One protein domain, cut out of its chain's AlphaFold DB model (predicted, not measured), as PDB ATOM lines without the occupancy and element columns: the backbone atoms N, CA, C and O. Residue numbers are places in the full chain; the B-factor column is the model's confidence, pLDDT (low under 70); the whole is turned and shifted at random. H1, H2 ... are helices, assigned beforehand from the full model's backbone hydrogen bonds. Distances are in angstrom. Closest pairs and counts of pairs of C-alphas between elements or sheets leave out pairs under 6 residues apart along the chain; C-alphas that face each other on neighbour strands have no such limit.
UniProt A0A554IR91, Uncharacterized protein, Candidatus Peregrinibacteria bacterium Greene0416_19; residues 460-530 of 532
ATOM      1  N   GLN A 460     217.248 199.159 210.270       56.03
ATOM      2  CA  GLN A 460     218.324 198.992 209.294       56.03
ATOM      3  C   GLN A 460     219.321 197.940 209.812       56.03
ATOM      4  O   GLN A 460     219.779 198.044 210.955       56.03
ATOM      5  N   PRO A 461     219.636 196.905 209.013       53.28
ATOM      6  CA  PRO A 461     220.537 195.838 209.429       53.28
ATOM      7  C   PRO A 461     221.932 196.423 209.692       53.28
ATOM      8  O   PRO A 461     222.596 196.875 208.766       53.28
ATOM      9  N   GLY A 462     222.346 196.446 210.964       57.94
ATOM     10  CA  GLY A 462     223.682 196.883 211.395       57.94
ATOM     11  C   GLY A 462     223.732 198.034 212.410       57.94
ATOM     12  O   GLY A 462     224.802 198.307 212.939       57.94
ATOM     13  N   GLY A 463     222.616 198.700 212.731       54.31
ATOM     14  CA  GLY A 463     222.609 199.779 213.731       54.31
ATOM     15  C   GLY A 463     222.377 199.278 215.161       54.31
ATOM     16  O   GLY A 463     221.335 198.698 215.448       54.31
ATOM     17  N   GLU A 464     223.277 199.572 216.105       55.56
ATOM     18  CA  GLU A 464     223.124 199.248 217.544       55.56
ATOM     19  C   GLU A 464     221.874 199.863 218.206       55.56
ATOM     20  O   GLU A 464     221.464 199.452 219.292       55.56
ATOM     21  N   ARG A 465     221.212 200.814 217.541       58.12
ATOM     22  CA  ARG A 465     220.015 201.509 218.026       58.12
ATOM     23  C   ARG A 465     218.709 200.782 217.689       58.12
ATOM     24  O   ARG A 465     217.715 201.431 217.432       58.12
ATOM     25  N   THR A 466     218.653 199.456 217.659       68.81
ATOM     26  CA  THR A 466     217.380 198.743 217.410       68.81
ATOM     27  C   THR A 466     216.420 198.847 218.607       68.81
ATOM     28  O   THR A 466     216.851 199.089 219.734       68.81
ATOM     29  N   LEU A 467     215.115 198.590 218.409       71.00
ATOM     30  CA  LEU A 467     214.143 198.404 219.510       71.00
ATOM     31  C   LEU A 467     214.684 197.433 220.575       71.00
ATOM     32  O   LEU A 467     214.513 197.638 221.771       71.00
ATOM     33  N   ARG A 468     215.403 196.405 220.122       73.31
ATOM     34  CA  ARG A 468     216.122 195.450 220.961       73.31
ATOM     35  C   ARG A 468     217.152 196.126 221.875       73.31
ATOM     36  O   ARG A 468     217.185 195.812 223.061       73.31
ATOM     37  N   GLY A 469     217.939 197.065 221.348       76.81
ATOM     38  CA  GLY A 469     218.866 197.896 222.120       76.81
ATOM     39  C   GLY A 469     218.145 198.730 223.179       76.81
ATOM     40  O   GLY A 469     218.505 198.668 224.346       76.81
ATOM     41  N   PHE A 470     217.044 199.400 222.816       80.44
ATOM     42  CA  PHE A 470     216.251 200.173 223.780       80.44
ATOM     43  C   PHE A 470     215.713 199.313 224.932       80.44
ATOM     44  O   PHE A 470     215.894 199.662 226.096       80.44
ATOM     45  N   VAL A 471     215.065 198.178 224.634       81.50
ATOM     46  CA  VAL A 471     214.494 197.329 225.693       81.50
ATOM     47  C   VAL A 471     215.609 196.700 226.543       81.50
ATOM     48  O   VAL A 471     215.444 196.597 227.758       81.50
ATOM     49  N   ARG A 472     216.760 196.343 225.948       85.19
ATOM     50  CA  ARG A 472     217.953 195.877 226.678       85.19
ATOM     51  C   ARG A 472     218.445 196.937 227.662       85.19
ATOM     52  O   ARG A 472     218.617 196.642 228.842       85.19
ATOM     53  N   ASP A 473     218.652 198.159 227.188       83.06
ATOM     54  CA  ASP A 473     219.244 199.235 227.982       83.06
ATOM     55  C   ASP A 473     218.268 199.705 229.078       83.06
ATOM     56  O   ASP A 473     218.670 199.930 230.220       83.06
ATOM     57  N   PHE A 474     216.964 199.738 228.783       83.19
ATOM     58  CA  PHE A 474     215.921 200.039 229.766       83.19
ATOM     59  C   PHE A 474     215.786 198.948 230.836       83.19
ATOM     60  O   PHE A 474     215.718 199.251 232.026       83.19
ATOM     61  N   ALA A 475     215.801 197.669 230.452       84.56
ATOM     62  CA  ALA A 475     215.784 196.568 231.413       84.56
ATOM     63  C   ALA A 475     217.060 196.542 232.277       84.56
ATOM     64  O   ALA A 475     216.988 196.239 233.470       84.56
ATOM     65  N   TYR A 476     218.212 196.915 231.710       83.38
ATOM     66  CA  TYR A 476     219.466 197.073 232.447       83.38
ATOM     67  C   TYR A 476     219.410 198.235 233.451       83.38
ATOM     68  O   TYR A 476     219.812 198.066 234.604       83.38
ATOM     69  N   PHE A 477     218.854 199.382 233.047       84.56
ATOM     70  CA  PHE A 477     218.587 200.514 233.936       84.56
ATOM     71  C   PHE A 477     217.674 200.103 235.097       84.56
ATOM     72  O   PHE A 477     218.058 200.267 236.256       84.56
ATOM     73  N   LEU A 478     216.533 199.468 234.799       83.00
ATOM     74  CA  LEU A 478     215.586 198.992 235.811       83.00
ATOM     75  C   LEU A 478     216.228 198.005 236.789       83.00
ATOM     76  O   LEU A 478     215.982 198.076 237.990       83.00
ATOM     77  N   ARG A 479     217.092 197.111 236.296       82.94
ATOM     78  CA  ARG A 479     217.827 196.155 237.135       82.94
ATOM     79  C   ARG A 479     218.814 196.850 238.075       82.94
ATOM     80  O   ARG A 479     218.967 196.400 239.205       82.94
ATOM     81  N   ARG A 480     219.471 197.928 237.634       80.19
ATOM     82  CA  ARG A 480     220.366 198.733 238.485       80.19
ATOM     83  C   ARG A 480     219.602 199.593 239.495       80.19
ATOM     84  O   ARG A 480     220.096 199.782 240.600       80.19
ATOM     85  N   SER A 481     218.410 200.084 239.147       77.38
ATOM     86  CA  SER A 481     217.570 200.877 240.056       77.38
ATOM     87  C   SER A 481     216.762 200.027 241.050       77.38
ATOM     88  O   SER A 481     216.426 200.498 242.133       77.38
ATOM     89  N   CYS A 482     216.447 198.769 240.721       71.00
ATOM     90  CA  CYS A 482     215.736 197.846 241.610       71.00
ATOM     91  C   CYS A 482     216.712 197.125 242.555       71.00
ATOM     92  O   CYS A 482     217.050 195.958 242.361       71.00
ATOM     93  N   ILE A 483     217.147 197.834 243.599       48.41
ATOM     94  CA  ILE A 483     218.202 197.383 244.515       48.41
ATOM     95  C   ILE A 483     217.806 196.163 245.382       48.41
ATOM     96  O   ILE A 483     218.669 195.345 245.678       48.41
ATOM     97  N   PHE A 484     216.519 195.928 245.686       54.19
ATOM     98  CA  PHE A 484     216.055 194.692 246.344       54.19
ATOM     99  C   PHE A 484     214.595 194.366 245.980       54.19
ATOM    100  O   PHE A 484     213.754 195.243 246.142       54.19
ATOM    101  N   ARG A 485     214.307 193.106 245.564       63.62
ATOM    102  CA  ARG A 485     212.992 192.389 245.438       63.62
ATOM    103  C   ARG A 485     212.677 191.752 244.052       63.62
ATOM    104  O   ARG A 485     213.306 192.113 243.061       63.62
ATOM    105  N   PRO A 486     211.730 190.770 243.988       59.31
ATOM    106  CA  PRO A 486     211.255 189.911 242.870       59.31
ATOM    107  C   PRO A 486     211.274 190.386 241.410       59.31
ATOM    108  O   PRO A 486     211.151 189.550 240.509       59.31
ATOM    109  N   CYS A 487     211.431 191.680 241.140       66.56
ATOM    110  CA  CYS A 487     211.531 192.212 239.786       66.56
ATOM    111  C   CYS A 487     212.784 191.714 239.056       66.56
ATOM    112  O   CYS A 487     212.721 191.531 237.844       66.56
ATOM    113  N   ASN A 488     213.871 191.388 239.766       79.44
ATOM    114  CA  ASN A 488     215.109 190.906 239.141       79.44
ATOM    115  C   ASN A 488     214.920 189.609 238.347       79.44
ATOM    116  O   ASN A 488     215.478 189.491 237.264       79.44
ATOM    117  N   LYS A 489     214.062 188.685 238.804       79.06
ATOM    118  CA  LYS A 489     213.783 187.439 238.068       79.06
ATOM    119  C   LYS A 489     213.031 187.706 236.760       79.06
ATOM    120  O   LYS A 489     213.326 187.094 235.739       79.06
ATOM    121  N   ARG A 490     212.083 188.654 236.773       79.12
ATOM    122  CA  ARG A 490     211.345 189.077 235.570       79.12
ATOM    123  C   ARG A 490     212.221 189.896 234.624       79.12
ATOM    124  O   ARG A 490     212.166 189.678 233.423       79.12
ATOM    125  N   LEU A 491     213.046 190.797 235.152       84.50
ATOM    126  CA  LEU A 491     213.986 191.592 234.362       84.50
ATOM    127  C   LEU A 491     215.073 190.716 233.735       84.50
ATOM    128  O   LEU A 491     215.425 190.924 232.582       84.50
ATOM    129  N   GLU A 492     215.555 189.693 234.440       84.06
ATOM    130  CA  GLU A 492     216.486 188.712 233.882       84.06
ATOM    131  C   GLU A 492     215.840 187.895 232.760       84.06
ATOM    132  O   GLU A 492     216.453 187.700 231.716       84.06
ATOM    133  N   GLN A 493     214.581 187.486 232.925       82.50
ATOM    134  CA  GLN A 493     213.821 186.810 231.874       82.50
ATOM    135  C   GLN A 493     213.617 187.709 230.644       82.50
ATOM    136  O   GLN A 493     213.823 187.265 229.518       82.50
ATOM    137  N   VAL A 494     213.273 188.985 230.850       83.75
ATOM    138  CA  VAL A 494     213.162 189.986 229.777       83.75
ATOM    139  C   VAL A 494     214.504 190.159 229.064       83.75
ATOM    140  O   VAL A 494     214.549 190.111 227.839       83.75
ATOM    141  N   MET A 495     215.608 190.265 229.809       83.56
ATOM    142  CA  MET A 495     216.952 190.354 229.235       83.56
ATOM    143  C   MET A 495     217.312 189.113 228.418       83.56
ATOM    144  O   MET A 495     217.791 189.274 227.302       83.56
ATOM    145  N   ARG A 496     217.018 187.899 228.907       83.56
ATOM    146  CA  ARG A 496     217.249 186.645 228.167       83.56
ATOM    147  C   ARG A 496     216.485 186.621 226.846       83.56
ATOM    148  O   ARG A 496     217.093 186.393 225.807       83.56
ATOM    149  N   ILE A 497     215.192 186.957 226.873       81.31
ATOM    150  CA  ILE A 497     214.348 187.051 225.667       81.31
ATOM    151  C   ILE A 497     214.940 188.045 224.664       81.31
ATOM    152  O   ILE A 497     214.989 187.766 223.471       81.31
ATOM    153  N   ILE A 498     215.407 189.202 225.138       81.81
ATOM    154  CA  ILE A 498     215.987 190.237 224.278       81.81
ATOM    155  C   ILE A 498     217.331 189.791 223.717       81.81
ATOM    156  O   ILE A 498     217.612 190.072 222.561       81.81
ATOM    157  N   THR A 499     218.170 189.089 224.474       81.81
ATOM    158  CA  THR A 499     219.492 188.649 224.005       81.81
ATOM    159  C   THR A 499     219.455 187.406 223.119       81.81
ATOM    160  O   THR A 499     220.406 187.180 222.380       81.81
ATOM    161  N   THR A 500     218.370 186.633 223.120       81.44
ATOM    162  CA  THR A 500     218.227 185.452 222.258       81.44
ATOM    163  C   THR A 500     217.656 185.839 220.892       81.44
ATOM    164  O   THR A 500     216.499 186.238 220.782       81.44
ATOM    165  N   ASP A 501     218.453 185.688 219.828       76.19
ATOM    166  CA  ASP A 501     218.041 186.006 218.446       76.19
ATOM    167  C   ASP A 501     216.814 185.203 217.995       76.19
ATOM    168  O   ASP A 501     215.949 185.703 217.277       76.19
ATOM    169  N   GLU A 502     216.692 183.969 218.481       74.88
ATOM    170  CA  GLU A 502     215.591 183.054 218.164       74.88
ATOM    171  C   GLU A 502     214.234 183.565 218.676       74.88
ATOM    172  O   GLU A 502     213.188 183.170 218.160       74.88
ATOM    173  N   CYS A 503     214.249 184.483 219.649       73.56
ATOM    174  CA  CYS A 503     213.066 185.152 220.178       73.56
ATOM    175  C   CYS A 503     212.661 186.411 219.384       73.56
ATOM    176  O   CYS A 503     211.741 187.108 219.798       73.56
ATOM    177  N   PHE A 504     213.306 186.754 218.262       65.88
ATOM    178  CA  PHE A 504     212.938 187.915 217.434       65.88
ATOM    179  C   PHE A 504     212.877 187.506 215.950       65.88
ATOM    180  O   PHE A 504     213.905 187.379 215.292       65.88
ATOM    181  N   PRO A 505     211.665 187.279 215.396       58.12
ATOM    182  CA  PRO A 505     210.903 188.378 214.799       58.12
ATOM    183  C   PRO A 505     209.387 188.225 215.045       58.12
ATOM    184  O   PRO A 505     208.597 188.058 214.114       58.12
ATOM    185  N   TYR A 506     208.940 188.301 216.302       53.56
ATOM    186  CA  TYR A 506     207.506 188.186 216.626       53.56
ATOM    187  C   TYR A 506     206.638 189.326 216.065       53.56
ATOM    188  O   TYR A 506     205.425 189.169 215.965       53.56
ATOM    189  N   ALA A 507     207.233 190.433 215.607       48.06
ATOM    190  CA  ALA A 507     206.497 191.529 214.974       48.06
ATOM    191  C   ALA A 507     205.922 191.180 213.583       48.06
ATOM    192  O   ALA A 507     205.016 191.865 213.121       48.06
ATOM    193  N   LYS A 508     206.418 190.129 212.905       49.00
ATOM    194  CA  LYS A 508     205.961 189.754 211.549       49.00
ATOM    195  C   LYS A 508     205.007 188.554 211.500       49.00
ATOM    196  O   LYS A 508     204.640 188.134 210.409       49.00
ATOM    197  N   GLY A 509     204.617 187.972 212.640       53.41
ATOM    198  CA  GLY A 509     203.712 186.809 212.669       53.41
ATOM    199  C   GLY A 509     204.299 185.512 212.084       53.41
ATOM    200  O   GLY A 509     203.610 184.502 212.006       53.41
ATOM    201  N   THR A 510     205.586 185.500 211.725       55.47
ATOM    202  CA  THR A 510     206.273 184.368 211.075       55.47
ATOM    203  C   THR A 510     206.453 183.145 211.976       55.47
ATOM    204  O   THR A 510     206.832 182.086 211.494       55.47
ATOM    205  N   PHE A 511     206.189 183.270 213.280       60.53
ATOM    206  CA  PHE A 511     206.194 182.147 214.222       60.53
ATOM    207  C   PHE A 511     204.980 181.220 214.046       60.53
ATOM    208  O   PHE A 511     205.047 180.059 214.422       60.53
ATOM    209  N   VAL A 512     203.879 181.728 213.474       61.75
ATOM    210  CA  VAL A 512     202.668 180.938 213.189       61.75
ATOM    211  C   VAL A 512     202.891 180.022 211.983       61.75
ATOM    212  O   VAL A 512     202.289 178.961 211.880       61.75
ATOM    213  N   SER A 513     203.782 180.426 211.077       63.06
ATOM    214  CA  SER A 513     204.157 179.679 209.876       63.06
ATOM    215  C   SER A 513     205.408 178.817 210.058       63.06
ATOM    216  O   SER A 513     205.951 178.338 209.066       63.06
ATOM    217  N   ASP A 514     205.921 178.673 211.280       71.44
ATOM    218  CA  ASP A 514     207.130 177.892 211.525       71.44
ATOM    219  C   ASP A 514     206.787 176.398 211.520       71.44
ATOM    220  O   ASP A 514     206.232 175.865 212.480       71.44
ATOM    221  N   THR A 515     207.038 175.747 210.384       70.31
ATOM    222  CA  THR A 515     206.619 174.367 210.108       70.31
ATOM    223  C   THR A 515     207.626 173.313 210.552       70.31
ATOM    224  O   THR A 515     207.396 172.147 210.254       70.31
ATOM    225  N   ASP A 516     208.736 173.679 211.208       81.25
ATOM    226  CA  ASP A 516     209.689 172.695 211.740       81.25
ATOM    227  C   ASP A 516     209.006 171.879 212.859       81.25
ATOM    228  O   ASP A 516     208.801 172.403 213.960       81.25
ATOM    229  N   PRO A 517     208.618 170.612 212.604       77.19
ATOM    230  CA  PRO A 517     207.852 169.823 213.560       77.19
ATOM    231  C   PRO A 517     208.729 169.299 214.701       77.19
ATOM    232  O   PRO A 517     208.207 168.922 215.747       77.19
ATOM    233  N   ALA A 518     210.049 169.240 214.495       84.94
ATOM    234  CA  ALA A 518     210.985 168.655 215.444       84.94
ATOM    235  C   ALA A 518     211.473 169.684 216.468       84.94
ATOM    236  O   ALA A 518     211.740 169.325 217.614       84.94
ATOM    237  N   ASN A 519     211.609 170.953 216.069       82.25
ATOM    238  CA  ASN A 519     212.104 171.993 216.966       82.25
ATOM    239  C   ASN A 519     211.615 173.400 216.565       82.25
ATOM    240  O   ASN A 519     212.409 174.224 216.088       82.25
ATOM    241  N   PRO A 520     210.317 173.696 216.751       83.44
ATOM    242  CA  PRO A 520     209.754 174.979 216.358       83.44
ATOM    243  C   PRO A 520     210.420 176.118 217.143       83.44
ATOM    244  O   PRO A 520     210.704 175.994 218.337       83.44
ATOM    245  N   ARG A 521     210.656 177.271 216.509       76.44
ATOM    246  CA  ARG A 521     211.403 178.400 217.101       76.44
ATOM    247  C   ARG A 521     210.828 178.887 218.425       76.44
ATOM    248  O   ARG A 521     211.579 179.374 219.263       76.44
ATOM    249  N   TRP A 522     209.522 178.740 218.658       80.31
ATOM    250  CA  TRP A 522     208.927 179.083 219.953       80.31
ATOM    251  C   TRP A 522     209.447 178.194 221.094       80.31
ATOM    252  O   TRP A 522     209.579 178.690 222.210       80.31
ATOM    253  N   GLN A 523     209.789 176.924 220.837       83.81
ATOM    254  CA  GLN A 523     210.419 176.043 221.828       83.81
ATOM    255  C   GLN A 523     211.858 176.468 222.109       83.81
ATOM    256  O   GLN A 523     212.237 176.569 223.276       83.81
ATOM    257  N   LYS A 524     212.625 176.803 221.065       82.88
ATOM    258  CA  LYS A 524     213.985 177.348 221.208       82.88
ATOM    259  C   LYS A 524     213.984 178.658 222.001       82.88
ATOM    260  O   LYS A 524     214.711 178.790 222.981       82.88
ATOM    261  N   CYS A 525     213.055 179.564 221.687       82.69
ATOM    262  CA  CYS A 525     212.860 180.794 222.448       82.69
ATOM    263  C   CYS A 525     212.419 180.526 223.897       82.69
ATOM    264  O   CYS A 525     212.953 181.141 224.815       82.69
ATOM    265  N   LYS A 526     211.491 179.587 224.143       81.94
ATOM    266  CA  LYS A 526     211.074 179.202 225.505       81.94
ATOM    267  C   LYS A 526     212.274 178.718 226.332       81.94
ATOM    268  O   LYS A 526     212.433 179.141 227.481       81.94
ATOM    269  N   ALA A 527     213.130 177.887 225.732       84.69
ATOM    270  CA  ALA A 527     214.357 177.392 226.347       84.69
ATOM    271  C   ALA A 527     215.370 178.525 226.604       84.69
ATOM    272  O   ALA A 527     215.838 178.674 227.733       84.69
ATOM    273  N   GLY A 528     215.637 179.378 225.607       79.81
ATOM    274  CA  GLY A 528     216.532 180.536 225.728       79.81
ATOM    275  C   GLY A 528     216.056 181.575 226.753       79.81
ATOM    276  O   GLY A 528     216.850 182.119 227.517       79.81
ATOM    277  N   ALA A 529     214.740 181.772 226.866       79.44
ATOM    278  CA  ALA A 529     214.113 182.639 227.860       79.44
ATOM    279  C   ALA A 529     214.178 182.077 229.294       79.44
ATOM    280  O   ALA A 529     213.854 182.788 230.247       79.44
ATOM    281  N   GLY A 530     214.586 180.813 229.478       80.38
ATOM    282  CA  GLY A 530     214.631 180.155 230.785       80.38
ATOM    283  C   GLY A 530     213.251 179.896 231.396       80.38
ATOM    284  O   GLY A 530     213.128 179.813 232.620       80.38
TER     285      GLY A 530
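This is residues 460 to 530 of the 532 residues of an uncharacterized protein of Candidatus Peregrinibacteria bacterium Greene0416_19 (UniProt A0A554IR91). A tail, residues 460 to 466, sticks out ahead of a helical hairpin of H1 and H2, side by side; a long loop, residues 500 to 520, then leads to the short helix H3, which only just touches H2. The printed part has 71 residues with three named helices, H1, H2, H3 in order, and no named strand: all helix. It is loose, with a radius of gyration of the C-alphas of 14.2 A, and flat, spanning 43 by 30 by 15 A.

H1, residues 467 to 481, touches H2, residues 487 to 499, at a shallow tilt of 24 degrees, opposite ways; their closest C-alphas, of Ala 475 and Leu 491, are 6.1 A apart. H2, with residues 496 to 497 alone, only just touches H3, residues 521 to 528, with 3 pairs of C-alphas within 8 A, the closest those of Arg 496 and Gly 528 at 6.6 A; the tilt is steep, 48 degrees, opposite ways. H1 and H3 are apart. In H1, H2 and H3 every O i to N i+4 pair is within hydrogen-bond range.

H1 begins at C-alpha 467 (214.143, 198.404, 219.510) and is 21.0 A long; H2 is 18.0 A. H3, 10.3 A, ends at C-alpha 528 (216.532, 180.536, 225.728).

The farthest C-alphas, of Ile 483 and Thr 515, are 43.0 A apart. The printed part has no cut; the link H1 to H2 is tight, H2 to H3 long. The pLDDT is under 70 at residues 460 to 466, 483 to 487 and 504 to 513.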